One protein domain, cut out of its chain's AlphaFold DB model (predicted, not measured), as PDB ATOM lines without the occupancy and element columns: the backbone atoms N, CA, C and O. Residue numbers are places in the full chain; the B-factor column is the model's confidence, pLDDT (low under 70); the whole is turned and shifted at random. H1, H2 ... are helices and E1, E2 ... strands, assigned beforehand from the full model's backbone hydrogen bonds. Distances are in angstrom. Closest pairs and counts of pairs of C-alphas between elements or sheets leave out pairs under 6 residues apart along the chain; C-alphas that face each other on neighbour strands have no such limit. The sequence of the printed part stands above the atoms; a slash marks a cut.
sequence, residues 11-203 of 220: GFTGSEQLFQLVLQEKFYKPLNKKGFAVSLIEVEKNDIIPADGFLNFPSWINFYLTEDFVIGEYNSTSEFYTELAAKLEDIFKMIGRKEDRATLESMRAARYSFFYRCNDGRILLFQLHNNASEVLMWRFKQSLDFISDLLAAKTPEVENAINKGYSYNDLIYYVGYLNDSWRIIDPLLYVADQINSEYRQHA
ATOM      1  N   GLY A  11      41.370 -34.822 -15.556       93.38
ATOM      2  CA  GLY A  11      41.243 -36.266 -15.720       93.38
ATOM      3  C   GLY A  11      40.151 -36.831 -14.814       93.38
ATOM      4  O   GLY A  11      39.877 -36.290 -13.745       93.38
ATOM      5  N   PHE A  12      39.515 -37.929 -15.206       92.00
ATOM      6  CA  PHE A  12      38.587 -38.652 -14.334       92.00
ATOM      7  C   PHE A  12      38.609 -40.152 -14.610       92.00
ATOM      8  O   PHE A  12      38.838 -40.585 -15.739       92.00
ATOM      9  N   THR A  13      38.348 -40.943 -13.571       91.12
ATOM     10  CA  THR A  13      38.245 -42.405 -13.656       91.12
ATOM     11  C   THR A  13      37.173 -42.934 -12.714       91.12
ATOM     12  O   THR A  13      36.933 -42.398 -11.627       91.12
ATOM     13  N   GLY A  14      36.498 -43.989 -13.151       88.50
ATOM     14  CA  GLY A  14      35.576 -44.760 -12.342       88.50
ATOM     15  C   GLY A  14      36.314 -45.908 -11.673       88.50
ATOM     16  O   GLY A  14      37.140 -46.574 -12.282       88.50
ATOM     17  N   SER A  15      35.966 -46.195 -10.427       82.94
ATOM     18  CA  SER A  15      36.472 -47.384  -9.729       82.94
ATOM     19  C   SER A  15      36.098 -48.703 -10.403       82.94
ATOM     20  O   SER A  15      36.782 -49.706 -10.232       82.94
ATOM     21  N   GLU A  16      34.993 -48.743 -11.143       84.19
ATOM     22  CA  GLU A  16      34.462 -49.941 -11.781       84.19
ATOM     23  C   GLU A  16      33.875 -49.609 -13.150       84.19
ATOM     24  O   GLU A  16      33.547 -48.457 -13.435       84.19
ATOM     25  N   GLN A  17      33.662 -50.638 -13.976       87.31
ATOM     26  CA  GLN A  17      33.142 -50.490 -15.337       87.31
ATOM     27  C   GLN A  17      31.831 -49.694 -15.398       87.31
ATOM     28  O   GLN A  17      31.619 -48.931 -16.338       87.31
ATOM     29  N   LEU A  18      30.953 -49.852 -14.399       88.88
ATOM     30  CA  LEU A  18      29.700 -49.103 -14.325       88.88
ATOM     31  C   LEU A  18      29.957 -47.596 -14.195       88.88
ATOM     32  O   LEU A  18      29.442 -46.815 -14.992       88.88
ATOM     33  N   PHE A  19      30.771 -47.189 -13.220       88.56
ATOM     34  CA  PHE A  19      31.104 -45.780 -12.999       88.56
ATOM     35  C   PHE A  19      31.940 -45.208 -14.143       88.56
ATOM     36  O   PHE A  19      31.725 -44.068 -14.548       88.56
ATOM     37  N   GLN A  20      32.816 -46.024 -14.732       91.38
ATOM     38  CA  GLN A  20      33.574 -45.669 -15.926       91.38
ATOM     39  C   GLN A  20      32.648 -45.357 -17.108       91.38
ATOM     40  O   GLN A  20      32.813 -44.335 -17.770       91.38
ATOM     41  N   LEU A  21      31.634 -46.194 -17.349       92.50
ATOM     42  CA  LEU A  21      30.646 -45.971 -18.405       92.50
ATOM     43  C   LEU A  21      29.803 -44.719 -18.130       92.50
ATOM     44  O   LEU A  21      29.528 -43.942 -19.045       92.50
ATOM     45  N   VAL A  22      29.417 -44.494 -16.871       92.12
ATOM     46  CA  VAL A  22      28.707 -43.276 -16.463       92.12
ATOM     47  C   VAL A  22      29.549 -42.036 -16.776       92.12
ATOM     48  O   VAL A  22      29.046 -41.120 -17.429       92.12
ATOM     49  N   LEU A  23      30.830 -42.020 -16.395       93.56
ATOM     50  CA  LEU A  23      31.753 -40.931 -16.726       93.56
ATOM     51  C   LEU A  23      31.917 -40.764 -18.237       93.56
ATOM     52  O   LEU A  23      31.868 -39.644 -18.743       93.56
ATOM     53  N   GLN A  24      32.042 -41.861 -18.980       95.19
ATOM     54  CA  GLN A  24      32.181 -41.819 -20.430       95.19
ATOM     55  C   GLN A  24      30.972 -41.158 -21.110       95.19
ATOM     56  O   GLN A  24      31.137 -40.263 -21.942       95.19
ATOM     57  N   GLU A  25      29.753 -41.585 -20.772       94.81
ATOM     58  CA  GLU A  25      28.530 -41.132 -21.444       94.81
ATOM     59  C   GLU A  25      28.033 -39.770 -20.953       94.81
ATOM     60  O   GLU A  25      27.483 -38.994 -21.738       94.81
ATOM     61  N   LYS A  26      28.185 -39.476 -19.657       92.31
ATOM     62  CA  LYS A  26      27.610 -38.276 -19.030       92.31
ATOM     63  C   LYS A  26      28.609 -37.140 -18.860       92.31
ATOM     64  O   LYS A  26      28.178 -35.994 -18.782       92.31
ATOM     65  N   PHE A  27      29.905 -37.441 -18.848       92.50
ATOM     66  CA  PHE A  27      30.965 -36.470 -18.589       92.50
ATOM     67  C   PHE A  27      31.867 -36.287 -19.814       92.50
ATOM     68  O   PHE A  27      31.823 -35.247 -20.469       92.50
ATOM     69  N   TYR A  28      32.603 -37.330 -20.204       95.19
ATOM     70  CA  TYR A  28      33.608 -37.276 -21.266       95.19
ATOM     71  C   TYR A  28      33.031 -36.925 -22.632       95.19
ATOM     72  O   TYR A  28      33.413 -35.918 -23.223       95.19
ATOM     73  N   LYS A  29      32.100 -37.736 -23.154       95.50
ATOM     74  CA  LYS A  29      31.555 -37.525 -24.503       95.50
ATOM     75  C   LYS A  29      30.899 -36.145 -24.651       95.50
ATOM     76  O   LYS A  29      31.146 -35.512 -25.675       95.50
ATOM     77  N   PRO A  30      30.073 -35.655 -23.703       95.31
ATOM     78  CA  PRO A  30      29.495 -34.316 -23.801       95.31
ATOM     79  C   PRO A  30      30.533 -33.189 -23.787       95.31
ATOM     80  O   PRO A  30      30.434 -32.296 -24.623       95.31
ATOM     81  N   LEU A  31      31.522 -33.241 -22.887       95.25
ATOM     82  CA  LEU A  31      32.554 -32.203 -22.782       95.25
ATOM     83  C   LEU A  31      33.479 -32.208 -24.007       95.25
ATOM     84  O   LEU A  31      33.727 -31.164 -24.603       95.25
ATOM     85  N   ASN A  32      33.886 -33.393 -24.465       94.12
ATOM     86  CA  ASN A  32      34.730 -33.538 -25.647       94.12
ATOM     87  C   ASN A  32      34.011 -33.092 -26.938       94.12
ATOM     88  O   ASN A  32      34.609 -32.459 -27.800       94.12
ATOM     89  N   LYS A  33      32.695 -33.333 -27.066       95.19
ATOM     90  CA  LYS A  33      31.891 -32.808 -28.193       95.19
ATOM     91  C   LYS A  33      31.867 -31.280 -28.260       95.19
ATOM     92  O   LYS A  33      31.667 -30.738 -29.343       95.19
ATOM     93  N   LYS A  34      32.040 -30.605 -27.122       94.38
ATOM     94  CA  LYS A  34      32.168 -29.145 -27.033       94.38
ATOM     95  C   LYS A  34      33.606 -28.654 -27.239       94.38
ATOM     96  O   LYS A  34      33.830 -27.453 -27.247       94.38
ATOM     97  N   GLY A  35      34.563 -29.560 -27.450       93.50
ATOM     98  CA  GLY A  35      35.969 -29.233 -27.683       93.50
ATOM     99  C   GLY A  35      36.782 -28.994 -26.411       93.50
ATOM    100  O   GLY A  35      37.896 -28.487 -26.504       93.50
ATOM    101  N   PHE A  36      36.258 -29.344 -25.233       94.50
ATOM    102  CA  PHE A  36      36.992 -29.174 -23.981       94.50
ATOM    103  C   PHE A  36      38.050 -30.262 -23.784       94.50
ATOM    104  O   PHE A  36      37.810 -31.441 -24.056       94.50
ATOM    105  N   ALA A  37      39.209 -29.861 -23.259       88.44
ATOM    106  CA  ALA A  37      40.320 -30.753 -22.965       88.44
ATOM    107  C   ALA A  37      40.037 -31.560 -21.689       88.44
ATOM    108  O   ALA A  37      40.274 -31.100 -20.574       88.44
ATOM    109  N   VAL A  38      39.546 -32.786 -21.857       94.19
ATOM    110  CA  VAL A  38      39.284 -33.726 -20.762       94.19
ATOM    111  C   VAL A  38      39.822 -35.113 -21.081       94.19
ATOM    112  O   VAL A  38      39.785 -35.538 -22.234       94.19
ATOM    113  N   SER A  39      40.252 -35.842 -20.053       95.00
ATOM    114  CA  SER A  39      40.714 -37.226 -20.188       95.00
ATOM    115  C   SER A  39      39.865 -38.179 -19.358       95.00
ATOM    116  O   SER A  39      39.672 -37.981 -18.159       95.00
ATOM    117  N   LEU A  40      39.392 -39.248 -20.001       93.56
ATOM    118  CA  LEU A  40      38.861 -40.423 -19.319       93.56
ATOM    119  C   LEU A  40      40.017 -41.406 -19.126       93.56
ATOM    120  O   LEU A  40      40.449 -42.042 -20.085       93.56
ATOM    121  N   ILE A  41      40.523 -41.495 -17.903       91.44
ATOM    122  CA  ILE A  41      41.642 -42.369 -17.545       91.44
ATOM    123  C   ILE A  41      41.108 -43.799 -17.430       91.44
ATOM    124  O   ILE A  41      39.989 -44.011 -16.950       91.44
ATOM    125  N   GLU A  42      41.877 -44.783 -17.897       84.19
ATOM    126  CA  GLU A  42      41.501 -46.191 -17.760       84.19
ATOM    127  C   GLU A  42      41.381 -46.606 -16.285       84.19
ATOM    128  O   GLU A  42      41.900 -45.965 -15.367       84.19
ATOM    129  N   VAL A  43      40.633 -47.678 -16.042       69.88
ATOM    130  CA  VAL A  43      40.405 -48.198 -14.691       69.88
ATOM    131  C   VAL A  43      41.644 -48.984 -14.244       69.88
ATOM    132  O   VAL A  43      41.649 -50.212 -14.271       69.88
ATOM    133  N   GLU A  44      42.712 -48.302 -13.835       58.69
ATOM    134  CA  GLU A  44      43.873 -48.954 -13.214       58.69
ATOM    135  C   GLU A  44      43.684 -49.006 -11.694       58.69
ATOM    136  O   GLU A  44      43.905 -48.042 -10.961       58.69
ATOM    137  N   LYS A  45      43.203 -50.156 -11.210       59.25
ATOM    138  CA  LYS A  45      42.670 -50.299  -9.845       59.25
ATOM    139  C   LYS A  45      43.695 -50.245  -8.713       59.25
ATOM    140  O   LYS A  45      43.285 -49.988  -7.587       59.25
ATOM    141  N   ASN A  46      44.977 -50.511  -8.965       56.41
ATOM    142  CA  ASN A  46      45.908 -50.820  -7.871       56.41
ATOM    143  C   ASN A  46      46.974 -49.748  -7.615       56.41
ATOM    144  O   ASN A  46      47.367 -49.577  -6.466       56.41
ATOM    145  N   ASP A  47      47.394 -48.988  -8.632       60.56
ATOM    146  CA  ASP A  47      48.540 -48.078  -8.480       60.56
ATOM    147  C   ASP A  47      48.140 -46.606  -8.311       60.56
ATOM    148  O   ASP A  47      48.929 -45.805  -7.802       60.56
ATOM    149  N   ILE A  48      46.908 -46.237  -8.677       62.72
ATOM    150  CA  ILE A  48      46.444 -44.842  -8.698       62.72
ATOM    151  C   ILE A  48      45.920 -44.365  -7.328       62.72
ATOM    152  O   ILE A  48      45.762 -43.168  -7.116       62.72
ATOM    153  N   ILE A  49      45.668 -45.247  -6.357       67.56
ATOM    154  CA  ILE A  49      45.048 -44.885  -5.064       67.56
ATOM    155  C   ILE A  49      45.976 -45.292  -3.903       67.56
ATOM    156  O   ILE A  49      46.687 -46.292  -4.027       67.56
ATOM    157  N   PRO A  50      46.045 -44.523  -2.793       69.62
ATOM    158  CA  PRO A  50      46.753 -44.956  -1.586       69.62
ATOM    159  C   PRO A  50      46.270 -46.335  -1.112       69.62
ATOM    160  O   PRO A  50      45.070 -46.568  -0.991       69.62
ATOM    161  N   ALA A  51      47.200 -47.247  -0.823       70.38
ATOM    162  CA  ALA A  51      46.899 -48.596  -0.337       70.38
ATOM    163  C   ALA A  51      47.057 -48.717   1.194       70.38
ATOM    164  O   ALA A  51      47.252 -49.813   1.713       70.38
ATOM    165  N   ASP A  52      46.988 -47.599   1.923       66.38
ATOM    166  CA  ASP A  52      47.145 -47.541   3.386       66.38
ATOM    167  C   ASP A  52      45.938 -48.052   4.179       66.38
ATOM    168  O   ASP A  52      46.008 -48.178   5.401       66.38
ATOM    169  N   GLY A  53      44.827 -48.357   3.505       59.72
ATOM    170  CA  GLY A  53      43.607 -48.839   4.147       59.72
ATOM    171  C   GLY A  53      42.858 -47.775   4.952       59.72
ATOM    172  O   GLY A  53      41.849 -48.105   5.581       59.72
ATOM    173  N   PHE A  54      43.298 -46.509   4.930       63.84
ATOM    174  CA  PHE A  54      42.527 -45.401   5.496       63.84
ATOM    175  C   PHE A  54      41.325 -45.076   4.612       63.84
ATOM    176  O   PHE A  54      40.214 -44.843   5.090       63.84
ATOM    177  N   LEU A  55      41.536 -45.141   3.303       61.56
ATOM    178  CA  LEU A  55      40.469 -45.133   2.323       61.56
ATOM    179  C   LEU A  55      39.859 -46.525   2.240       61.56
ATOM    180  O   LEU A  55      40.560 -47.512   2.007       61.56
ATOM    181  N   ASN A  56      38.536 -46.611   2.364       54.47
ATOM    182  CA  ASN A  56      37.856 -47.811   1.911       54.47
ATOM    183  C   ASN A  56      38.000 -47.830   0.381       54.47
ATOM    184  O   ASN A  56      37.633 -46.874  -0.305       54.47
ATOM    185  N   PHE A  57      38.643 -48.881  -0.114       54.06
ATOM    186  CA  PHE A  57      38.966 -49.117  -1.518       54.06
ATOM    187  C   PHE A  57      37.785 -48.781  -2.456       54.06
ATOM    188  O   PHE A  57      36.640 -49.119  -2.156       54.06
ATOM    189  N   PRO A  58      38.092 -48.327  -3.678       64.19
ATOM    190  CA  PRO A  58      38.092 -46.936  -4.159       64.19
ATOM    191  C   PRO A  58      36.749 -46.182  -4.077       64.19
ATOM    192  O   PRO A  58      35.677 -46.766  -4.246       64.19
ATOM    193  N   SER A  59      36.815 -44.843  -3.966       78.25
ATOM    194  CA  SER A  59      35.669 -43.977  -4.283       78.25
ATOM    195  C   SER A  59      35.109 -44.330  -5.653       78.25
ATOM    196  O   SER A  59      35.858 -44.607  -6.592       78.25
ATOM    197  N   TRP A  60      33.784 -44.291  -5.777       85.19
ATOM    198  CA  TRP A  60      33.092 -44.680  -7.000       85.19
ATOM    199  C   TRP A  60      33.618 -43.931  -8.222       85.19
ATOM    200  O   TRP A  60      33.860 -44.551  -9.261       85.19
ATOM    201  N   ILE A  61      33.857 -42.629  -8.064       88.44
ATOM    202  CA  ILE A  61      34.386 -41.735  -9.091       88.44
ATOM    203  C   ILE A  61      35.536 -40.905  -8.512       88.44
ATOM    204  O   ILE A  61      35.425 -40.356  -7.415       88.44
ATOM    205  N   ASN A  62      36.613 -40.771  -9.284       89.81
ATOM    206  CA  ASN A  62      37.797 -39.998  -8.931       89.81
ATOM    207  C   ASN A  62      38.070 -38.944 -10.006       89.81
ATOM    208  O   ASN A  62      38.029 -39.249 -11.201       89.81
ATOM    209  N   PHE A  63      38.366 -37.720  -9.580       92.75
ATOM    210  CA  PHE A  63      38.723 -36.596 -10.442       92.75
ATOM    211  C   PHE A  63      40.154 -36.152 -10.160       92.75
ATOM    212  O   PHE A  63      40.547 -36.050  -9.003       92.75
ATOM    213  N   TYR A  64      40.903 -35.836 -11.208       93.12
ATOM    214  CA  TYR A  64      42.262 -35.312 -11.145       93.12
ATOM    215  C   TYR A  64      42.253 -33.908 -11.725       93.12
ATOM    216  O   TYR A  64      41.919 -33.704 -12.895       93.12
ATOM    217  N   LEU A  65      42.584 -32.944 -10.880       94.00
ATOM    218  CA  LEU A  65      42.572 -31.528 -11.191       94.00
ATOM    219  C   LEU A  65      44.011 -31.039 -11.318       94.00
ATOM    220  O   LEU A  65      44.858 -31.333 -10.472       94.00
ATOM    221  N   THR A  66      44.271 -30.286 -12.378       91.75
ATOM    222  CA  THR A  66      45.555 -29.615 -12.600       91.75
ATOM    223  C   THR A  66      45.493 -28.166 -12.126       91.75
ATOM    224  O   THR A  66      44.412 -27.601 -11.950       91.75
ATOM    225  N   GLU A  67      46.653 -27.542 -11.943       92.44
ATOM    226  CA  GLU A  67      46.735 -26.101 -11.686       92.44
ATOM    227  C   GLU A  67      46.116 -25.277 -12.822       92.44
ATOM    228  O   GLU A  67      45.344 -24.357 -12.549       92.44
ATOM    229  N   ASP A  68      46.357 -25.666 -14.078       91.56
ATOM    230  CA  ASP A  68      45.786 -25.006 -15.258       91.56
ATOM    231  C   ASP A  68      44.256 -24.978 -15.216       91.56
ATOM    232  O   ASP A  68      43.646 -23.972 -15.573       91.56
ATOM    233  N   PHE A  69      43.617 -26.043 -14.720       93.50
ATOM    234  CA  PHE A  69      42.173 -26.033 -14.504       93.50
ATOM    235  C   PHE A  69      41.758 -24.989 -13.460       93.50
ATOM    236  O   PHE A  69      40.818 -24.226 -13.682       93.50
ATOM    237  N   VAL A  70      42.444 -24.921 -12.319       94.12
ATOM    238  CA  VAL A  70      42.062 -24.001 -11.236       94.12
ATOM    239  C   VAL A  70      42.281 -22.544 -11.649       94.12
ATOM    240  O   VAL A  70      41.388 -21.709 -11.495       94.12
ATOM    241  N   ILE A  71      43.444 -22.231 -12.215       92.12
ATOM    242  CA  ILE A  71      43.805 -20.865 -12.604       92.12
ATOM    243  C   ILE A  71      43.083 -20.449 -13.887       92.12
ATOM    244  O   ILE A  71      42.488 -19.372 -13.941       92.12
ATOM    245  N   GLY A  72      43.149 -21.289 -14.919       90.88
ATOM    246  CA  GLY A  72      42.679 -20.969 -16.262       90.88
ATOM    247  C   GLY A  72      41.173 -21.102 -16.433       90.88
ATOM    248  O   GLY A  72      40.585 -20.311 -17.170       90.88
ATOM    249  N   GLU A  73      40.534 -22.040 -15.729       93.81
ATOM    250  CA  GLU A  73      39.136 -22.403 -15.981       93.81
ATOM    251  C   GLU A  73      38.212 -22.038 -14.816       93.81
ATOM    252  O   GLU A  73      37.170 -21.417 -15.040       93.81
ATOM    253  N   TYR A  74      38.575 -22.396 -13.579       95.06
ATOM    254  CA  TYR A  74      37.764 -22.114 -12.391       95.06
ATOM    255  C   TYR A  74      37.790 -20.631 -12.012       95.06
ATOM    256  O   TYR A  74      36.745 -19.981 -11.994       95.06
ATOM    257  N   ASN A  75      38.978 -20.074 -11.754       93.12
ATOM    258  CA  ASN A  75      39.132 -18.686 -11.306       93.12
ATOM    259  C   ASN A  75      38.620 -17.671 -12.340       93.12
ATOM    260  O   ASN A  75      38.142 -16.598 -11.976       93.12
ATOM    261  N   SER A  76      38.691 -18.015 -13.628       90.81
ATOM    262  CA  SER A  76      38.162 -17.201 -14.726       90.81
ATOM    263  C   SER A  76      36.653 -17.373 -14.945       90.81
ATOM    264  O   SER A  76      36.063 -16.617 -15.713       90.81
ATOM    265  N   THR A  77      36.017 -18.347 -14.276       92.06
ATOM    266  CA  THR A  77      34.621 -18.760 -14.518       92.06
ATOM    267  C   THR A  77      34.364 -19.031 -16.004       92.06
ATOM    268  O   THR A  77      33.407 -18.539 -16.605       92.06
ATOM    269  N   SER A  78      35.265 -19.796 -16.614       95.44
ATOM    270  CA  SER A  78      35.194 -20.179 -18.023       95.44
ATOM    271  C   SER A  78      33.890 -20.910 -18.385       95.44
ATOM    272  O   SER A  78      33.180 -21.480 -17.542       95.44
ATOM    273  N   GLU A  79      33.604 -20.963 -19.689       96.06
ATOM    274  CA  GLU A  79      32.552 -21.833 -20.223       96.06
ATOM    275  C   GLU A  79      32.824 -23.302 -19.869       96.06
ATOM    276  O   GLU A  79      31.904 -24.020 -19.475       96.06
ATOM    277  N   PHE A  80      34.090 -23.735 -19.931       95.81
ATOM    278  CA  PHE A  80      34.459 -25.108 -19.604       95.81
ATOM    279  C   PHE A  80      34.136 -25.452 -18.147       95.81
ATOM    280  O   PHE A  80      33.482 -26.465 -17.899       95.81
ATOM    281  N   TYR A  81      34.514 -24.602 -17.188       96.12
ATOM    282  CA  TYR A  81      34.171 -24.809 -15.780       96.12
ATOM    283  C   TYR A  81      32.655 -24.873 -15.567       96.12
ATOM    284  O   TYR A  81      32.169 -25.771 -14.880       96.12
ATOM    285  N   THR A  82      31.899 -23.963 -16.185       95.62
ATOM    286  CA  THR A  82      30.433 -23.923 -16.055       95.62
ATOM    287  C   THR A  82      29.793 -25.219 -16.562       95.62
ATOM    288  O   THR A  82      28.927 -25.800 -15.903       95.62
ATOM    289  N   GLU A  83      30.251 -25.717 -17.709       96.00
ATOM    290  CA  GLU A  83      29.783 -26.975 -18.291       96.00
ATOM    291  C   GLU A  83      30.199 -28.190 -17.464       96.00
ATOM    292  O   GLU A  83      29.386 -29.085 -17.224       96.00
ATOM    293  N   LEU A  84      31.442 -28.211 -16.980       95.75
ATOM    294  CA  LEU A  84      31.949 -29.266 -16.112       95.75
ATOM    295  C   LEU A  84      31.148 -29.338 -14.809       95.75
ATOM    296  O   LEU A  84      30.712 -30.422 -14.423       95.75
ATOM    297  N   ALA A  85      30.896 -28.198 -14.163       95.44
ATOM    298  CA  ALA A  85      30.119 -28.116 -12.930       95.44
ATOM    299  C   ALA A  85      28.674 -28.597 -13.134       95.44
ATOM    300  O   ALA A  85      28.166 -29.366 -12.318       95.44
ATOM    301  N   ALA A  86      28.034 -28.227 -14.249       95.06
ATOM    302  CA  ALA A  86      26.691 -28.702 -14.581       95.06
ATOM    303  C   ALA A  86      26.646 -30.230 -14.770       95.06
ATOM    304  O   ALA A  86      25.743 -30.900 -14.266       95.06
ATOM    305  N   LYS A  87      27.642 -30.817 -15.451       94.69
ATOM    306  CA  LYS A  87      27.739 -32.282 -15.582       94.69
ATOM    307  C   LYS A  87      28.054 -32.967 -14.263       94.69
ATOM    308  O   LYS A  87      27.575 -34.076 -14.034       94.69
ATOM    309  N   LEU A  88      28.819 -32.325 -13.390       94.19
ATOM    310  CA  LEU A  88      29.139 -32.871 -12.076       94.19
ATOM    311  C   LEU A  88      27.907 -32.914 -11.178       94.19
ATOM    312  O   LEU A  88      27.653 -33.930 -10.532       94.19
ATOM    313  N   GLU A  89      27.087 -31.869 -11.223       92.94
ATOM    314  CA  GLU A  89      25.813 -31.832 -10.514       92.94
ATOM    315  C   GLU A  89      24.876 -32.965 -10.971       92.94
ATOM    316  O   GLU A  89      24.271 -33.646 -10.137       92.94
ATOM    317  N   ASP A  90      24.796 -33.224 -12.282       91.44
ATOM    318  CA  ASP A  90      24.022 -34.343 -12.834       91.44
ATOM    319  C   ASP A  90      24.503 -35.697 -12.278       91.44
ATOM    320  O   ASP A  90      23.686 -36.537 -11.887       91.44
ATOM    321  N   ILE A  91      25.821 -35.910 -12.206       90.69
ATOM    322  CA  ILE A  91      26.422 -37.124 -11.627       90.69
ATOM    323  C   ILE A  91      26.050 -37.268 -10.149       90.69
ATOM    324  O   ILE A  91      25.578 -38.330  -9.732       90.69
ATOM    325  N   PHE A  92      26.192 -36.195  -9.368       90.50
ATOM    326  CA  PHE A  92      25.848 -36.194  -7.947       90.50
ATOM    327  C   PHE A  92      24.374 -36.539  -7.706       90.50
ATOM    328  O   PHE A  92      24.065 -37.312  -6.797       90.50
ATOM    329  N   LYS A  93      23.464 -36.055  -8.561       87.88
ATOM    330  CA  LYS A  93      22.027 -36.381  -8.506       87.88
ATOM    331  C   LYS A  93      21.713 -37.838  -8.855       87.88
ATOM    332  O   LYS A  93      20.763 -38.403  -8.310       87.88
ATOM    333  N   MET A  94      22.464 -38.453  -9.771       81.06
ATOM    334  CA  MET A  94      22.232 -39.848 -10.180       81.06
ATOM    335  C   MET A  94      22.614 -40.835  -9.080       81.06
ATOM    336  O   MET A  94      21.893 -41.796  -8.821       81.06
ATOM    337  N   ILE A  95      23.745 -40.577  -8.438       68.81
ATOM    338  CA  ILE A  95      24.399 -41.496  -7.510       68.81
ATOM    339  C   ILE A  95      23.949 -41.250  -6.054       68.81
ATOM    340  O   ILE A  95      24.006 -42.155  -5.227       68.81
ATOM    341  N   GLY A  96      23.427 -40.059  -5.735       57.78
ATOM    342  CA  GLY A  96      22.892 -39.708  -4.411       57.78
ATOM    343  C   GLY A  96      21.520 -40.307  -4.054       57.78
ATOM    344  O   GLY A  96      20.945 -39.939  -3.030       57.78
ATOM    345  N   ARG A  97      20.944 -41.208  -4.867       53.25
ATOM    346  CA  ARG A  97      19.635 -41.812  -4.558       53.25
ATOM    347  C   ARG A  97      19.750 -42.802  -3.389       53.25
ATOM    348  O   ARG A  97      20.401 -43.830  -3.511       53.25
ATOM    349  N   LYS A  98      19.090 -42.424  -2.282       46.50
ATOM    350  CA  LYS A  98      18.927 -43.087  -0.971       46.50
ATOM    351  C   LYS A  98      19.357 -44.557  -0.900       46.50
ATOM    352  O   LYS A  98      18.688 -45.432  -1.439       46.50
ATOM    353  N   GLU A  99      20.389 -44.813  -0.100       49.97
ATOM    354  CA  GLU A  99      20.545 -46.099   0.578       49.97
ATOM    355  C   GLU A  99      19.457 -46.234   1.658       49.97
ATOM    356  O   GLU A  99      19.124 -45.263   2.340       49.97
ATOM    357  N   ASP A 100      18.936 -47.447   1.856       40.03
ATOM    358  CA  ASP A 100      17.981 -47.783   2.928       40.03
ATOM    359  C   ASP A 100      18.599 -47.702   4.342       40.03
ATOM    360  O   ASP A 100      17.944 -47.994   5.344       40.03
ATOM    361  N   ARG A 101      19.875 -47.313   4.450       42.31
ATOM    362  CA  ARG A 101      20.601 -47.151   5.709       42.31
ATOM    363  C   ARG A 101      21.221 -45.764   5.760       42.31
ATOM    364  O   ARG A 101      21.826 -45.317   4.794       42.31
ATOM    365  N   ALA A 102      21.085 -45.101   6.906       44.06
ATOM    366  CA  ALA A 102      21.843 -43.897   7.204       44.06
ATOM    367  C   ALA A 102      23.327 -44.278   7.303       44.06
ATOM    368  O   ALA A 102      23.795 -44.734   8.343       44.06
ATOM    369  N   THR A 103      24.056 -44.159   6.200       50.12
ATOM    370  CA  THR A 103      25.513 -44.171   6.212       50.12
ATOM    371  C   THR A 103      25.947 -42.886   6.915       50.12
ATOM    372  O   THR A 103      25.654 -41.784   6.451       50.12
ATOM    373  N   LEU A 104      26.551 -43.021   8.100       52.91
ATOM    374  CA  LEU A 104      27.192 -41.907   8.801       52.91
ATOM    375  C   LEU A 104      28.177 -41.236   7.834       52.91
ATOM    376  O   LEU A 104      28.907 -41.936   7.128       52.91
ATOM    377  N   GLU A 105      28.189 -39.899   7.790       58.69
ATOM    378  CA  GLU A 105      29.194 -39.150   7.032       58.69
ATOM    379  C   GLU A 105      30.583 -39.535   7.563       58.69
ATOM    380  O   GLU A 105      31.010 -39.082   8.619       58.69
ATOM    381  N   SER A 106      31.272 -40.422   6.850       62.62
ATOM    382  CA  SER A 106      32.633 -40.850   7.156       62.62
ATOM    383  C   SER A 106      33.469 -40.693   5.901       62.62
ATOM    384  O   SER A 106      33.042 -41.089   4.813       62.62
ATOM    385  N   MET A 107      34.687 -40.169   6.047       66.00
ATOM    386  CA  MET A 107      35.657 -40.109   4.947       66.00
ATOM    387  C   MET A 107      35.965 -41.493   4.367       66.00
ATOM    388  O   MET A 107      36.220 -41.629   3.175       66.00
ATOM    389  N   ARG A 108      35.798 -42.556   5.159       68.31
ATOM    390  CA  ARG A 108      35.937 -43.939   4.689       68.31
ATOM    391  C   ARG A 108      34.814 -44.370   3.741       68.31
ATOM    392  O   ARG A 108      34.984 -45.317   2.993       68.31
ATOM    393  N   ALA A 109      33.671 -43.687   3.736       71.56
ATOM    394  CA  ALA A 109      32.546 -43.975   2.845       71.56
ATOM    395  C   ALA A 109      32.503 -43.046   1.613       71.56
ATOM    396  O   ALA A 109      31.470 -42.950   0.946       71.56
ATOM    397  N   ALA A 110      33.594 -42.330   1.316       78.19
ATOM    398  CA  ALA A 110      33.658 -41.371   0.217       78.19
ATOM    399  C   ALA A 110      33.262 -41.996  -1.126       78.19
ATOM    400  O   ALA A 110      33.943 -42.874  -1.652       78.19
ATOM    401  N   ARG A 111      32.167 -41.499  -1.713       83.81
ATOM    402  CA  ARG A 111      31.713 -41.900  -3.056       83.81
ATOM    403  C   ARG A 111      32.487 -41.170  -4.149       83.81
ATOM    404  O   ARG A 111      32.611 -41.688  -5.254       83.81
ATOM    405  N   TYR A 112      33.017 -39.993  -3.831       88.12
ATOM    406  CA  TYR A 112      33.792 -39.177  -4.753       88.12
ATOM    407  C   TYR A 112      35.105 -38.769  -4.114       88.12
ATOM    408  O   TYR A 112      35.137 -38.445  -2.925       88.12
ATOM    409  N   SER A 113      36.150 -38.723  -4.929       89.56
ATOM    410  CA  SER A 113      37.435 -38.153  -4.541       89.56
ATOM    411  C   SER A 113      37.931 -37.173  -5.597       89.56
ATOM    412  O   SER A 113      37.756 -37.397  -6.796       89.56
ATOM    413  N   PHE A 114      38.556 -36.092  -5.143       92.38
ATOM    414  CA  PHE A 114      39.230 -35.115  -5.991       92.38
ATOM    415  C   PHE A 114      40.693 -35.064  -5.582       92.38
ATOM    416  O   PHE A 114      41.013 -34.883  -4.409       92.38
ATOM    417  N   PHE A 115      41.566 -35.239  -6.558       92.69
ATOM    418  CA  PHE A 115      43.004 -35.200  -6.408       92.69
ATOM    419  C   PHE A 115      43.513 -33.930  -7.070       92.69
ATOM    420  O   PHE A 115      43.203 -33.668  -8.233       92.69
ATOM    421  N   TYR A 116      44.313 -33.164  -6.347       93.69
ATOM    422  CA  TYR A 116      45.014 -32.009  -6.886       93.69
ATOM    423  C   TYR A 116      46.511 -32.179  -6.653       93.69
ATOM    424  O   TYR A 116      46.919 -32.493  -5.538       93.69
ATOM    425  N   ARG A 117      47.321 -31.993  -7.696       90.94
ATOM    426  CA  ARG A 117      48.781 -32.076  -7.601       90.94
ATOM    427  C   ARG A 117      49.379 -30.677  -7.511       90.94
ATOM    428  O   ARG A 117      49.241 -29.889  -8.441       90.94
ATOM    429  N   CYS A 118      50.067 -30.405  -6.411       86.88
ATOM    430  CA  CYS A 118      50.867 -29.208  -6.199       86.88
ATOM    431  C   CYS A 118      52.119 -29.214  -7.094       86.88
ATOM    432  O   CYS A 118      52.605 -30.270  -7.511       86.88
ATOM    433  N   ASN A 119      52.695 -28.033  -7.332       80.94
ATOM    434  CA  ASN A 119      53.886 -27.860  -8.177       80.94
ATOM    435  C   ASN A 119      55.137 -28.597  -7.681       80.94
ATOM    436  O   ASN A 119      55.982 -28.994  -8.478       80.94
ATOM    437  N   ASP A 120      55.255 -28.813  -6.375       82.88
ATOM    438  CA  ASP A 120      56.333 -29.598  -5.762       82.88
ATOM    439  C   ASP A 120      56.077 -31.113  -5.777       82.88
ATOM    440  O   ASP A 120      56.874 -31.894  -5.261       82.88
ATOM    441  N   GLY A 121      54.981 -31.540  -6.401       84.56
ATOM    442  CA  GLY A 121      54.616 -32.934  -6.565       84.56
ATOM    443  C   GLY A 121      53.676 -33.474  -5.495       84.56
ATOM    444  O   GLY A 121      53.103 -34.533  -5.747       84.56
ATOM    445  N   ARG A 122      53.461 -32.766  -4.375       89.00
ATOM    446  CA  ARG A 122      52.508 -33.182  -3.331       89.00
ATOM    447  C   ARG A 122      51.094 -33.305  -3.901       89.00
ATOM    448  O   ARG A 122      50.719 -32.583  -4.822       89.00
ATOM    449  N   ILE A 123      50.297 -34.220  -3.362       90.50
ATOM    450  CA  ILE A 123      48.933 -34.497  -3.817       90.50
ATOM    451  C   ILE A 123      47.963 -34.253  -2.667       90.50
ATOM    452  O   ILE A 123      48.053 -34.897  -1.627       90.50
ATOM    453  N   LEU A 124      47.005 -33.358  -2.875       92.56
ATOM    454  CA  LEU A 124      45.883 -33.141  -1.971       92.56
ATOM    455  C   LEU A 124      44.719 -34.037  -2.383       92.56
ATOM    456  O   LEU A 124      44.272 -33.989  -3.531       92.56
ATOM    457  N   LEU A 125      44.225 -34.833  -1.439       91.62
ATOM    458  CA  LEU A 125      43.097 -35.733  -1.631       91.62
ATOM    459  C   LEU A 125      41.879 -35.242  -0.846       91.62
ATOM    460  O   LEU A 125      41.818 -35.364   0.377       91.62
ATOM    461  N   PHE A 126      40.889 -34.733  -1.572       91.50
ATOM    462  CA  PHE A 126      39.598 -34.314  -1.039       91.50
ATOM    463  C   PHE A 126      38.584 -35.435  -1.186       91.50
ATOM    464  O   PHE A 126      38.392 -35.978  -2.275       91.50
ATOM    465  N   GLN A 127      37.879 -35.736  -0.104       85.31
ATOM    466  CA  GLN A 127      36.935 -36.841  -0.060       85.31
ATOM    467  C   GLN A 127      35.513 -36.364   0.190       85.31
ATOM    468  O   GLN A 127      35.246 -35.584   1.103       85.31
ATOM    469  N   LEU A 128      34.578 -36.861  -0.618       85.88
ATOM    470  CA  LEU A 128      33.201 -36.394  -0.622       85.88
ATOM    471  C   LEU A 128      32.206 -37.544  -0.473       85.88
ATOM    472  O   LEU A 128      32.140 -38.482  -1.273       85.88
ATOM    473  N   HIS A 129      31.380 -37.423   0.564       81.44
ATOM    474  CA  HIS A 129      30.202 -38.242   0.802       81.44
ATOM    475  C   HIS A 129      29.062 -37.355   1.301       81.44
ATOM    476  O   HIS A 129      29.208 -36.640   2.291       81.44
ATOM    477  N   ASN A 130      27.931 -37.394   0.605       80.44
ATOM    478  CA  ASN A 130      26.660 -36.854   1.066       80.44
ATOM    479  C   ASN A 130      25.530 -37.438   0.206       80.44
ATOM    480  O   ASN A 130      25.764 -37.875  -0.926       80.44
ATOM    481  N   ASN A 131      24.306 -37.422   0.726       77.44
ATOM    482  CA  ASN A 131      23.115 -37.813  -0.029       77.44
ATOM    483  C   ASN A 131      22.449 -36.618  -0.736       77.44
ATOM    484  O   ASN A 131      21.663 -36.822  -1.657       77.44
ATOM    485  N   ALA A 132      22.766 -35.380  -0.340       85.56
ATOM    486  CA  ALA A 132      22.289 -34.164  -0.987       85.56
ATOM    487  C   ALA A 132      23.287 -33.683  -2.053       85.56
ATOM    488  O   ALA A 132      24.441 -33.365  -1.751       85.56
ATOM    489  N   SER A 133      22.841 -33.599  -3.310       88.62
ATOM    490  CA  SER A 133      23.684 -33.135  -4.418       88.62
ATOM    491  C   SER A 133      24.091 -31.671  -4.273       88.62
ATOM    492  O   SER A 133      25.194 -31.322  -4.688       88.62
ATOM    493  N   GLU A 134      23.252 -30.818  -3.666       90.25
ATOM    494  CA  GLU A 134      23.610 -29.409  -3.453       90.25
ATOM    495  C   GLU A 134      24.795 -29.281  -2.487       90.25
ATOM    496  O   GLU A 134      25.699 -28.482  -2.719       90.25
ATOM    497  N   VAL A 135      24.831 -30.120  -1.445       89.81
ATOM    498  CA  VAL A 135      25.939 -30.161  -0.479       89.81
ATOM    499  C   VAL A 135      27.221 -30.648  -1.150       89.81
ATOM    500  O   VAL A 135      28.280 -30.066  -0.934       89.81
ATOM    501  N   LEU A 136      27.138 -31.678  -1.999       90.69
ATOM    502  CA  LEU A 136      28.292 -32.164  -2.761       90.69
ATOM    503  C   LEU A 136      28.848 -31.090  -3.703       90.69
ATOM    504  O   LEU A 136      30.057 -30.875  -3.718       90.69
ATOM    505  N   MET A 137      27.983 -30.387  -4.443       93.88
ATOM    506  CA  MET A 137      28.405 -29.292  -5.325       93.88
ATOM    507  C   MET A 137      29.034 -28.139  -4.551       93.88
ATOM    508  O   MET A 137      30.056 -27.597  -4.969       93.88
ATOM    509  N   TRP A 138      28.447 -27.773  -3.414       94.06
ATOM    510  CA  TRP A 138      28.981 -26.714  -2.571       94.06
ATOM    511  C   TRP A 138      30.356 -27.073  -2.002       94.06
ATOM    512  O   TRP A 138      31.290 -26.283  -2.137       94.06
ATOM    513  N   ARG A 139      30.523 -28.286  -1.458       93.50
ATOM    514  CA  ARG A 139      31.821 -28.748  -0.947       93.50
ATOM    515  C   ARG A 139      32.861 -28.897  -2.066       93.50
ATOM    516  O   ARG A 139      34.025 -28.569  -1.844       93.50
ATOM    517  N   PHE A 140      32.459 -29.332  -3.266       94.81
ATOM    518  CA  PHE A 140      33.331 -29.340  -4.447       94.81
ATOM    519  C   PHE A 140      33.826 -27.928  -4.771       94.81
ATOM    520  O   PHE A 140      35.033 -27.714  -4.857       94.81
ATOM    521  N   LYS A 141      32.926 -26.942  -4.857       95.62
ATOM    522  CA  LYS A 141      33.320 -25.546  -5.075       95.62
ATOM    523  C   LYS A 141      34.291 -25.059  -3.995       95.62
ATOM    524  O   LYS A 141      35.336 -24.515  -4.324       95.62
ATOM    525  N   GLN A 142      33.999 -25.325  -2.722       95.56
ATOM    526  CA  GLN A 142      34.898 -24.949  -1.630       95.56
ATOM    527  C   GLN A 142      36.268 -25.632  -1.709       95.56
ATOM    528  O   GLN A 142      37.243 -25.074  -1.222       95.56
ATOM    529  N   SER A 143      36.363 -26.829  -2.298       95.69
ATOM    530  CA  SER A 143      37.663 -27.477  -2.515       95.69
ATOM    531  C   SER A 143      38.482 -26.731  -3.570       95.69
ATOM    532  O   SER A 143      39.683 -26.553  -3.397       95.69
ATOM    533  N   LEU A 144      37.829 -26.207  -4.613       96.50
ATOM    534  CA  LEU A 144      38.475 -25.347  -5.605       96.50
ATOM    535  C   LEU A 144      38.881 -23.999  -5.002       96.50
ATOM    536  O   LEU A 144      39.988 -23.543  -5.267       96.50
ATOM    537  N   ASP A 145      38.034 -23.398  -4.158       95.25
ATOM    538  CA  ASP A 145      38.381 -22.185  -3.402       95.25
ATOM    539  C   ASP A 145      39.614 -22.425  -2.518       95.25
ATOM    540  O   ASP A 145      40.563 -21.647  -2.557       95.25
ATOM    541  N   PHE A 146      39.647 -23.549  -1.797       94.62
ATOM    542  CA  PHE A 146      40.781 -23.949  -0.965       94.62
ATOM    543  C   PHE A 146      42.078 -24.088  -1.779       94.62
ATOM    544  O   PHE A 146      43.116 -23.568  -1.375       94.62
ATOM    545  N   ILE A 147      42.023 -24.760  -2.936       95.19
ATOM    546  CA  ILE A 147      43.186 -24.910  -3.825       95.19
ATOM    547  C   ILE A 147      43.610 -23.549  -4.396       95.19
ATOM    548  O   ILE A 147      44.798 -23.250  -4.462       95.19
ATOM    549  N   SER A 148      42.653 -22.708  -4.788       94.69
ATOM    550  CA  SER A 148      42.918 -21.371  -5.327       94.69
ATOM    551  C   SER A 148      43.592 -20.459  -4.294       94.69
ATOM    552  O   SER A 148      44.557 -19.762  -4.612       94.69
ATOM    553  N   ASP A 149      43.149 -20.504  -3.036       92.62
ATOM    554  CA  ASP A 149      43.769 -19.745  -1.950       92.62
ATOM    555  C   ASP A 149      45.167 -20.267  -1.591       92.62
ATOM    556  O   ASP A 149      46.060 -19.457  -1.313       92.62
ATOM    557  N   LEU A 150      45.384 -21.585  -1.669       91.81
ATOM    558  CA  LEU A 150      46.708 -22.194  -1.528       91.81
ATOM    559  C   LEU A 150      47.661 -21.713  -2.635       91.81
ATOM    560  O   LEU A 150      48.761 -21.248  -2.341       91.81
ATOM    561  N   LEU A 151      47.216 -21.743  -3.897       91.25
ATOM    562  CA  LEU A 151      47.970 -21.243  -5.054       91.25
ATOM    563  C   LEU A 151      48.317 -19.755  -4.937       91.25
ATOM    564  O   LEU A 151      49.395 -19.324  -5.343       91.25
ATOM    565  N   ALA A 152      47.419 -18.966  -4.351       90.00
ATOM    566  CA  ALA A 152      47.631 -17.546  -4.096       90.00
ATOM    567  C   ALA A 152      48.454 -17.257  -2.822       90.00
ATOM    568  O   ALA A 152      48.600 -16.088  -2.459       90.00
ATOM    569  N   ALA A 153      48.964 -18.289  -2.135       86.69
ATOM    570  CA  ALA A 153      49.702 -18.196  -0.873       86.69
ATOM    571  C   ALA A 153      48.958 -17.416   0.233       86.69
ATOM    572  O   ALA A 153      49.571 -16.733   1.056       86.69
ATOM    573  N   LYS A 154      47.622 -17.501   0.257       86.12
ATOM    574  CA  LYS A 154      46.780 -16.790   1.234       86.12
ATOM    575  C   LYS A 154      46.575 -17.554   2.541       86.12
ATOM    576  O   LYS A 154      46.116 -16.953   3.507       86.12
ATOM    577  N   THR A 155      46.906 -18.843   2.567       82.12
ATOM    578  CA  THR A 155      46.646 -19.765   3.684       82.12
ATOM    579  C   THR A 155      47.945 -20.410   4.197       82.12
ATOM    580  O   THR A 155      48.135 -21.625   4.095       82.12
ATOM    581  N   PRO A 156      48.892 -19.628   4.756       81.94
ATOM    582  CA  PRO A 156      50.162 -20.160   5.268       81.94
ATOM    583  C   PRO A 156      49.982 -21.216   6.373       81.94
ATOM    584  O   PRO A 156      50.835 -22.081   6.568       81.94
ATOM    585  N   GLU A 157      48.868 -21.172   7.100       84.25
ATOM    586  CA  GLU A 157      48.477 -22.184   8.075       84.25
ATOM    587  C   GLU A 157      48.195 -23.551   7.440       84.25
ATOM    588  O   GLU A 157      48.526 -24.571   8.045       84.25
ATOM    589  N   VAL A 158      47.645 -23.584   6.221       84.56
ATOM    590  CA  VAL A 158      47.428 -24.824   5.464       84.56
ATOM    591  C   VAL A 158      48.767 -25.408   5.052       84.56
ATOM    592  O   VAL A 158      49.002 -26.587   5.276       84.56
ATOM    593  N   GLU A 159      49.675 -24.580   4.540       84.50
ATOM    594  CA  GLU A 159      51.023 -25.007   4.154       84.50
ATOM    595  C   GLU A 159      51.789 -25.612   5.343       84.50
ATOM    596  O   GLU A 159      52.413 -26.668   5.243       84.50
ATOM    597  N   ASN A 160      51.680 -24.982   6.515       84.62
ATOM    598  CA  ASN A 160      52.240 -25.509   7.759       84.62
ATOM    599  C   ASN A 160      51.591 -26.845   8.165       84.62
ATOM    600  O   ASN A 160      52.287 -27.752   8.614       84.62
ATOM    601  N   ALA A 161      50.272 -26.980   7.993       85.00
ATOM    602  CA  ALA A 161      49.558 -28.221   8.271       85.00
ATOM    603  C   ALA A 161      49.944 -29.347   7.299       85.00
ATOM    604  O   ALA A 161      50.088 -30.481   7.740       85.00
ATOM    605  N   ILE A 162      50.184 -29.047   6.017       84.69
ATOM    606  CA  ILE A 162      50.739 -30.008   5.051       84.69
ATOM    607  C   ILE A 162      52.122 -30.463   5.530       84.69
ATOM    608  O   ILE A 162      52.372 -31.654   5.646       84.69
ATOM    609  N   ASN A 163      53.006 -29.536   5.899       83.38
ATOM    610  CA  ASN A 163      54.375 -29.878   6.302       83.38
ATOM    611  C   ASN A 163      54.471 -30.694   7.604       83.38
ATOM    612  O   ASN A 163      55.478 -31.361   7.827       83.38
ATOM    613  N   LYS A 164      53.455 -30.619   8.470       82.25
ATOM    614  CA  LYS A 164      53.396 -31.347   9.751       82.25
ATOM    615  C   LYS A 164      52.482 -32.570   9.727       82.25
ATOM    616  O   LYS A 164      52.524 -33.364  10.659       82.25
ATOM    617  N   GLY A 165      51.618 -32.675   8.724       75.00
ATOM    618  CA  GLY A 165      50.608 -33.717   8.638       75.00
ATOM    619  C   GLY A 165      51.183 -35.041   8.153       75.00
ATOM    620  O   GLY A 165      52.181 -35.085   7.431       75.00
ATOM    621  N   TYR A 166      50.506 -36.131   8.513       79.31
ATOM    622  CA  TYR A 166      50.766 -37.430   7.912       79.31
ATOM    623  C   TYR A 166      50.598 -37.365   6.391       79.31
ATOM    624  O   TYR A 166      49.636 -36.785   5.876       79.31
ATOM    625  N   SER A 167      51.506 -38.028   5.678       78.69
ATOM    626  CA  SER A 167      51.374 -38.249   4.245       78.69
ATOM    627  C   SER A 167      51.635 -39.699   3.874       78.69
ATOM    628  O   SER A 167      52.513 -40.366   4.423       78.69
ATOM    629  N   TYR A 168      50.861 -40.203   2.915       73.12
ATOM    630  CA  TYR A 168      51.106 -41.530   2.364       73.12
ATOM    631  C   TYR A 168      52.262 -41.471   1.363       73.12
ATOM    632  O   TYR A 168      52.201 -40.709   0.391       73.12
ATOM    633  N   ASN A 169      53.288 -42.301   1.585       77.88
ATOM    634  CA  ASN A 169      54.531 -42.338   0.805       77.88
ATOM    635  C   ASN A 169      55.167 -40.945   0.608       77.88
ATOM    636  O   ASN A 169      55.653 -40.654  -0.484       77.88
ATOM    637  N   ASP A 170      55.096 -40.081   1.627       75.31
ATOM    638  CA  ASP A 170      55.624 -38.707   1.603       75.31
ATOM    639  C   ASP A 170      55.049 -37.815   0.483       75.31
ATOM    640  O   ASP A 170      55.670 -36.839   0.063       75.31
ATOM    641  N   LEU A 171      53.866 -38.163  -0.041       84.62
ATOM    642  CA  LEU A 171      53.315 -37.531  -1.242       84.62
ATOM    643  C   LEU A 171      51.864 -37.086  -1.093       84.62
ATOM    644  O   LEU A 171      51.496 -36.044  -1.633       84.62
ATOM    645  N   ILE A 172      51.023 -37.872  -0.422       85.75
ATOM    646  CA  ILE A 172      49.570 -37.660  -0.435       85.75
ATOM    647  C   ILE A 172      49.102 -37.172   0.922       85.75
ATOM    648  O   ILE A 172      49.284 -37.864   1.922       85.75
ATOM    649  N   TYR A 173      48.431 -36.030   0.916       89.38
ATOM    650  CA  TYR A 173      47.874 -35.382   2.089       89.38
ATOM    651  C   TYR A 173      46.356 -35.437   2.030       89.38
ATOM    652  O   TYR A 173      45.728 -35.065   1.033       89.38
ATOM    653  N   TYR A 174      45.766 -35.902   3.121       87.81
ATOM    654  CA  TYR A 174      44.327 -36.048   3.246       87.81
ATOM    655  C   TYR A 174      43.693 -34.717   3.633       87.81
ATOM    656  O   TYR A 174      44.155 -34.039   4.554       87.81
ATOM    657  N   VAL A 175      42.617 -34.352   2.939       89.81
ATOM    658  CA  VAL A 175      41.855 -33.134   3.211       89.81
ATOM    659  C   VAL A 175      40.430 -33.508   3.595       89.81
ATOM    660  O   VAL A 175      39.664 -34.055   2.797       89.81
ATOM    661  N   GLY A 176      40.075 -33.206   4.841       86.19
ATOM    662  CA  GLY A 176      38.771 -33.491   5.422       86.19
ATOM    663  C   GLY A 176      37.902 -32.251   5.549       86.19
ATOM    664  O   GLY A 176      38.399 -31.145   5.760       86.19
ATOM    665  N   TYR A 177      36.586 -32.441   5.444       85.50
ATOM    666  CA  TYR A 177      35.610 -31.377   5.660       85.50
ATOM    667  C   TYR A 177      35.151 -31.369   7.123       85.50
ATOM    668  O   TYR A 177      34.375 -32.232   7.535       85.50
ATOM    669  N   LEU A 178      35.649 -30.418   7.917       79.75
ATOM    670  CA  LEU A 178      35.411 -30.330   9.360       79.75
ATOM    671  C   LEU A 178      35.083 -28.898   9.780       79.75
ATOM    672  O   LEU A 178      35.752 -27.950   9.367       79.75
ATOM    673  N   ASN A 179      34.078 -28.747  10.651       80.75
ATOM    674  CA  ASN A 179      33.623 -27.446  11.160       80.75
ATOM    675  C   ASN A 179      33.402 -26.427  10.024       80.75
ATOM    676  O   ASN A 179      33.971 -25.339  10.045       80.75
ATOM    677  N   ASP A 180      32.647 -26.836   9.002       83.25
ATOM    678  CA  ASP A 180      32.307 -26.027   7.825       83.25
ATOM    679  C   ASP A 180      33.502 -25.506   7.000       83.25
ATOM    680  O   ASP A 180      33.412 -24.474   6.332       83.25
ATOM    681  N   SER A 181      34.627 -26.226   7.020       87.44
ATOM    682  CA  SER A 181      35.830 -25.871   6.259       87.44
ATOM    683  C   SER A 181      36.640 -27.100   5.842       87.44
ATOM    684  O   SER A 181      36.636 -28.121   6.530       87.44
ATOM    685  N   TRP A 182      37.372 -26.993   4.731       91.25
ATOM    686  CA  TRP A 182      38.394 -27.973   4.355       91.25
ATOM    687  C   TRP A 182      39.655 -27.780   5.194       91.25
ATOM    688  O   TRP A 182      40.102 -26.650   5.395       91.25
ATOM    689  N   ARG A 183      40.230 -28.878   5.691       89.38
ATOM    690  CA  ARG A 183      41.460 -28.875   6.493       89.38
ATOM    691  C   ARG A 183      42.310 -30.091   6.166       89.38
ATOM    692  O   ARG A 183      41.765 -31.159   5.900       89.38
ATOM    693  N   ILE A 184      43.629 -29.934   6.243       89.19
ATOM    694  CA  ILE A 184      44.535 -31.084   6.268       89.19
ATOM    695  C   ILE A 184      44.239 -31.883   7.533       89.19
ATOM    696  O   ILE A 184      44.099 -31.304   8.613       89.19
ATOM    697  N   ILE A 185      44.108 -33.196   7.390       85.12
ATOM    698  CA  ILE A 185      43.842 -34.104   8.502       85.12
ATOM    699  C   ILE A 185      44.952 -35.136   8.605       85.12
ATOM    700  O   ILE A 185      45.517 -35.555   7.595       85.12
ATOM    701  N   ASP A 186      45.190 -35.599   9.827       82.25
ATOM    702  CA  ASP A 186      45.860 -36.871  10.040       82.25
ATOM    703  C   ASP A 186      44.807 -37.992   9.982       82.25
ATOM    704  O   ASP A 186      43.868 -38.002  10.791       82.25
ATOM    705  N   PRO A 187      44.935 -38.930   9.032       75.62
ATOM    706  CA  PRO A 187      44.101 -40.113   8.938       75.62
ATOM    707  C   PRO A 187      43.864 -40.861  10.250       75.62
ATOM    708  O   PRO A 187      42.728 -41.198  10.589       75.62
ATOM    709  N   LEU A 188      44.928 -41.132  11.003       75.31
ATOM    710  CA  LEU A 188      44.869 -41.970  12.194       75.31
ATOM    711  C   LEU A 188      44.128 -41.258  13.319       75.31
ATOM    712  O   LEU A 188      43.245 -41.859  13.940       75.31
ATOM    713  N   LEU A 189      44.426 -39.972  13.527       77.12
ATOM    714  CA  LEU A 189      43.710 -39.144  14.501       77.12
ATOM    715  C   LEU A 189      42.228 -39.044  14.138       77.12
ATOM    716  O   LEU A 189      41.367 -39.245  14.992       77.12
ATOM    717  N   TYR A 190      41.919 -38.843  12.855       75.38
ATOM    718  CA  TYR A 190      40.540 -38.761  12.392       75.38
ATOM    719  C   TYR A 190      39.751 -40.057  12.637       75.38
ATOM    720  O   TYR A 190      38.613 -40.012  13.113       75.38
ATOM    721  N   VAL A 191      40.338 -41.228  12.347       73.25
ATOM    722  CA  VAL A 191      39.687 -42.516  12.648       73.25
ATOM    723  C   VAL A 191      39.499 -42.690  14.149       73.25
ATOM    724  O   VAL A 191      38.426 -43.126  14.569       73.25
ATOM    725  N   ALA A 192      40.510 -42.370  14.957       73.69
ATOM    726  CA  ALA A 192      40.413 -42.503  16.406       73.69
ATOM    727  C   ALA A 192      39.291 -41.625  16.977       73.69
ATOM    728  O   ALA A 192      38.470 -42.122  17.748       73.69
ATOM    729  N   ASP A 193      39.179 -40.373  16.534       74.81
ATOM    730  CA  ASP A 193      38.099 -39.465  16.928       74.81
ATOM    731  C   ASP A 193      36.719 -39.978  16.505       74.81
ATOM    732  O   ASP A 193      35.764 -39.923  17.293       74.81
ATOM    733  N   GLN A 194      36.603 -40.526  15.290       72.19
ATOM    734  CA  GLN A 194      35.359 -41.130  14.814       72.19
ATOM    735  C   GLN A 194      34.971 -42.338  15.680       72.19
ATOM    736  O   GLN A 194      33.838 -42.403  16.162       72.19
ATOM    737  N   ILE A 195      35.904 -43.265  15.928       72.62
ATOM    738  CA  ILE A 195      35.651 -44.453  16.756       72.62
ATOM    739  C   ILE A 195      35.283 -44.036  18.182       72.62
ATOM    740  O   ILE A 195      34.313 -44.554  18.728       72.62
ATOM    741  N   ASN A 196      36.000 -43.083  18.782       71.62
ATOM    742  CA  ASN A 196      35.695 -42.576  20.122       71.62
ATOM    743  C   ASN A 196      34.308 -41.924  20.188       71.62
ATOM    744  O   ASN A 196      33.583 -42.095  21.169       71.62
ATOM    745  N   SER A 197      33.908 -41.199  19.143       74.62
ATOM    746  CA  SER A 197      32.585 -40.576  19.063       74.62
ATOM    747  C   SER A 197      31.471 -41.621  18.963       74.62
ATOM    748  O   SER A 197      30.516 -41.568  19.741       74.62
ATOM    749  N   GLU A 198      31.609 -42.605  18.070       70.75
ATOM    750  CA  GLU A 198      30.678 -43.739  17.939       70.75
ATOM    751  C   GLU A 198      30.597 -44.542  19.247       70.75
ATOM    752  O   GLU A 198      29.516 -44.897  19.723       70.75
ATOM    753  N   TYR A 199      31.747 -44.760  19.882       67.62
ATOM    754  CA  TYR A 199      31.848 -45.442  21.162       67.62
ATOM    755  C   TYR A 199      31.083 -44.723  22.276       67.62
ATOM    756  O   TYR A 199      30.345 -45.361  23.026       67.62
ATOM    757  N   ARG A 200      31.200 -43.391  22.361       70.56
ATOM    758  CA  ARG A 200      30.465 -42.567  23.335       70.56
ATOM    759  C   ARG A 200      28.956 -42.576  23.093       70.56
ATOM    760  O   ARG A 200      28.199 -42.588  24.058       70.56
ATOM    761  N   GLN A 201      28.510 -42.606  21.836       71.81
ATOM    762  CA  GLN A 201      27.080 -42.639  21.491       71.81
ATOM    763  C   GLN A 201      26.385 -43.941  21.917       71.81
ATOM    764  O   GLN A 201      25.188 -43.933  22.207       71.81
ATOM    765  N   HIS A 202      27.126 -45.047  21.991       66.31
ATOM    766  CA  HIS A 202      26.614 -46.361  22.390       66.31
ATOM    767  C   HIS A 202      27.071 -46.799  23.792       66.31
ATOM    768  O   HIS A 202      26.877 -47.956  24.177       66.31
ATOM    769  N   ALA A 203      27.683 -45.897  24.564       58.78
ATOM    770  CA  ALA A 203      28.192 -46.207  25.891       58.78
ATOM    771  C   ALA A 203      27.057 -46.369  26.915       58.78
ATOM    772  O   ALA A 203      26.192 -45.506  27.067       58.78
TER     773      ALA A 203
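Overview. This is residues 11 to 203 of the 220 residues of an uncharacterized protein of Mucilaginibacter sp. OK268 (UniProt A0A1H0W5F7). A strongly twisted seven-stranded sheet has helices packed over one face: H1 over the E2 end and the long H4 farther along, with H3 bridging them. H5 packs over E6 and E7, H2 sits by the first residues of H3 and the later part of H4, and H6 leads away from the sheet. The 193 printed residues hold six named helices and seven named strands, in the chain order E1 H1 E2 E3 H2 H3 E4 E5 H4 H5 E6 E7 H6, of the mixed class. The mixed sheet runs E2 E1 E3 E4 E5 E6 E7. The whole is compact, with a radius of gyration of the C-alphas of 16.6 A, and spans 55 by 43 by 31 A.

Along the chain. The strands are E2, residues 38 to 40; E1, 11 to 14, beginning at C-alpha 11 (41.243, -36.266, -15.720); E3, 61 to 65; E4, 112 to 117, 16.8 A long; E5, 123 to 128, 16.2 A; E6, 172 to 178, 18.7 A; and E7, 181 to 185. The helices are H4, residues 133 to 151, 27.0 A long from C-alpha 133 (23.684, -33.135, -4.418); H3, 79 to 95, 24.8 A; H1, 17 to 33, 21.9 A; H2, 67 to 74; H5, 156 to 164; and H6, 187 to 201, 21.3 A, ending at C-alpha 201 (27.080, -42.639, 21.491).

Arrangement. E4 and E5 form an antiparallel hairpin, with N 114 and O 126 2.9 A apart, within hydrogen-bond range. E3 and E4 are parallel, with N 65 and O 115 at 2.8 A. E5 and E6 are parallel, with N 173 and O 123 at 2.8 A. H1 and H4 are on the same face of the sheet. H1's height is 7.0 A. H3 touches H1 at a shallow tilt of 25 degrees, opposite ways, the closest C-alphas being those of Phe 27 and Lys 87, 6.1 A apart. H3 touches H4 at a steep tilt of 42 degrees, the closest C-alphas being those of Phe 92 and Ser 133, 5.1 A apart. H6 only grazes the sheet, with residues 187 to 190. Every O i to N i+4 pair is within hydrogen-bond range in H3, H4, H5 and H6; H1 has 10 of 13 and H2 3 of 4.

Size, cuts and confidence. The C-alphas farthest apart, those of Gly 35 and Ala 203, are 56.7 A apart. The printed part has no cut. The links E2 to E3 and H3 to E4 are long. Mean pLDDT of the printed part is 83.0; residues 43 to 50, 52 to 58, 95 to 108, 199 and 202 to 203 are under 70.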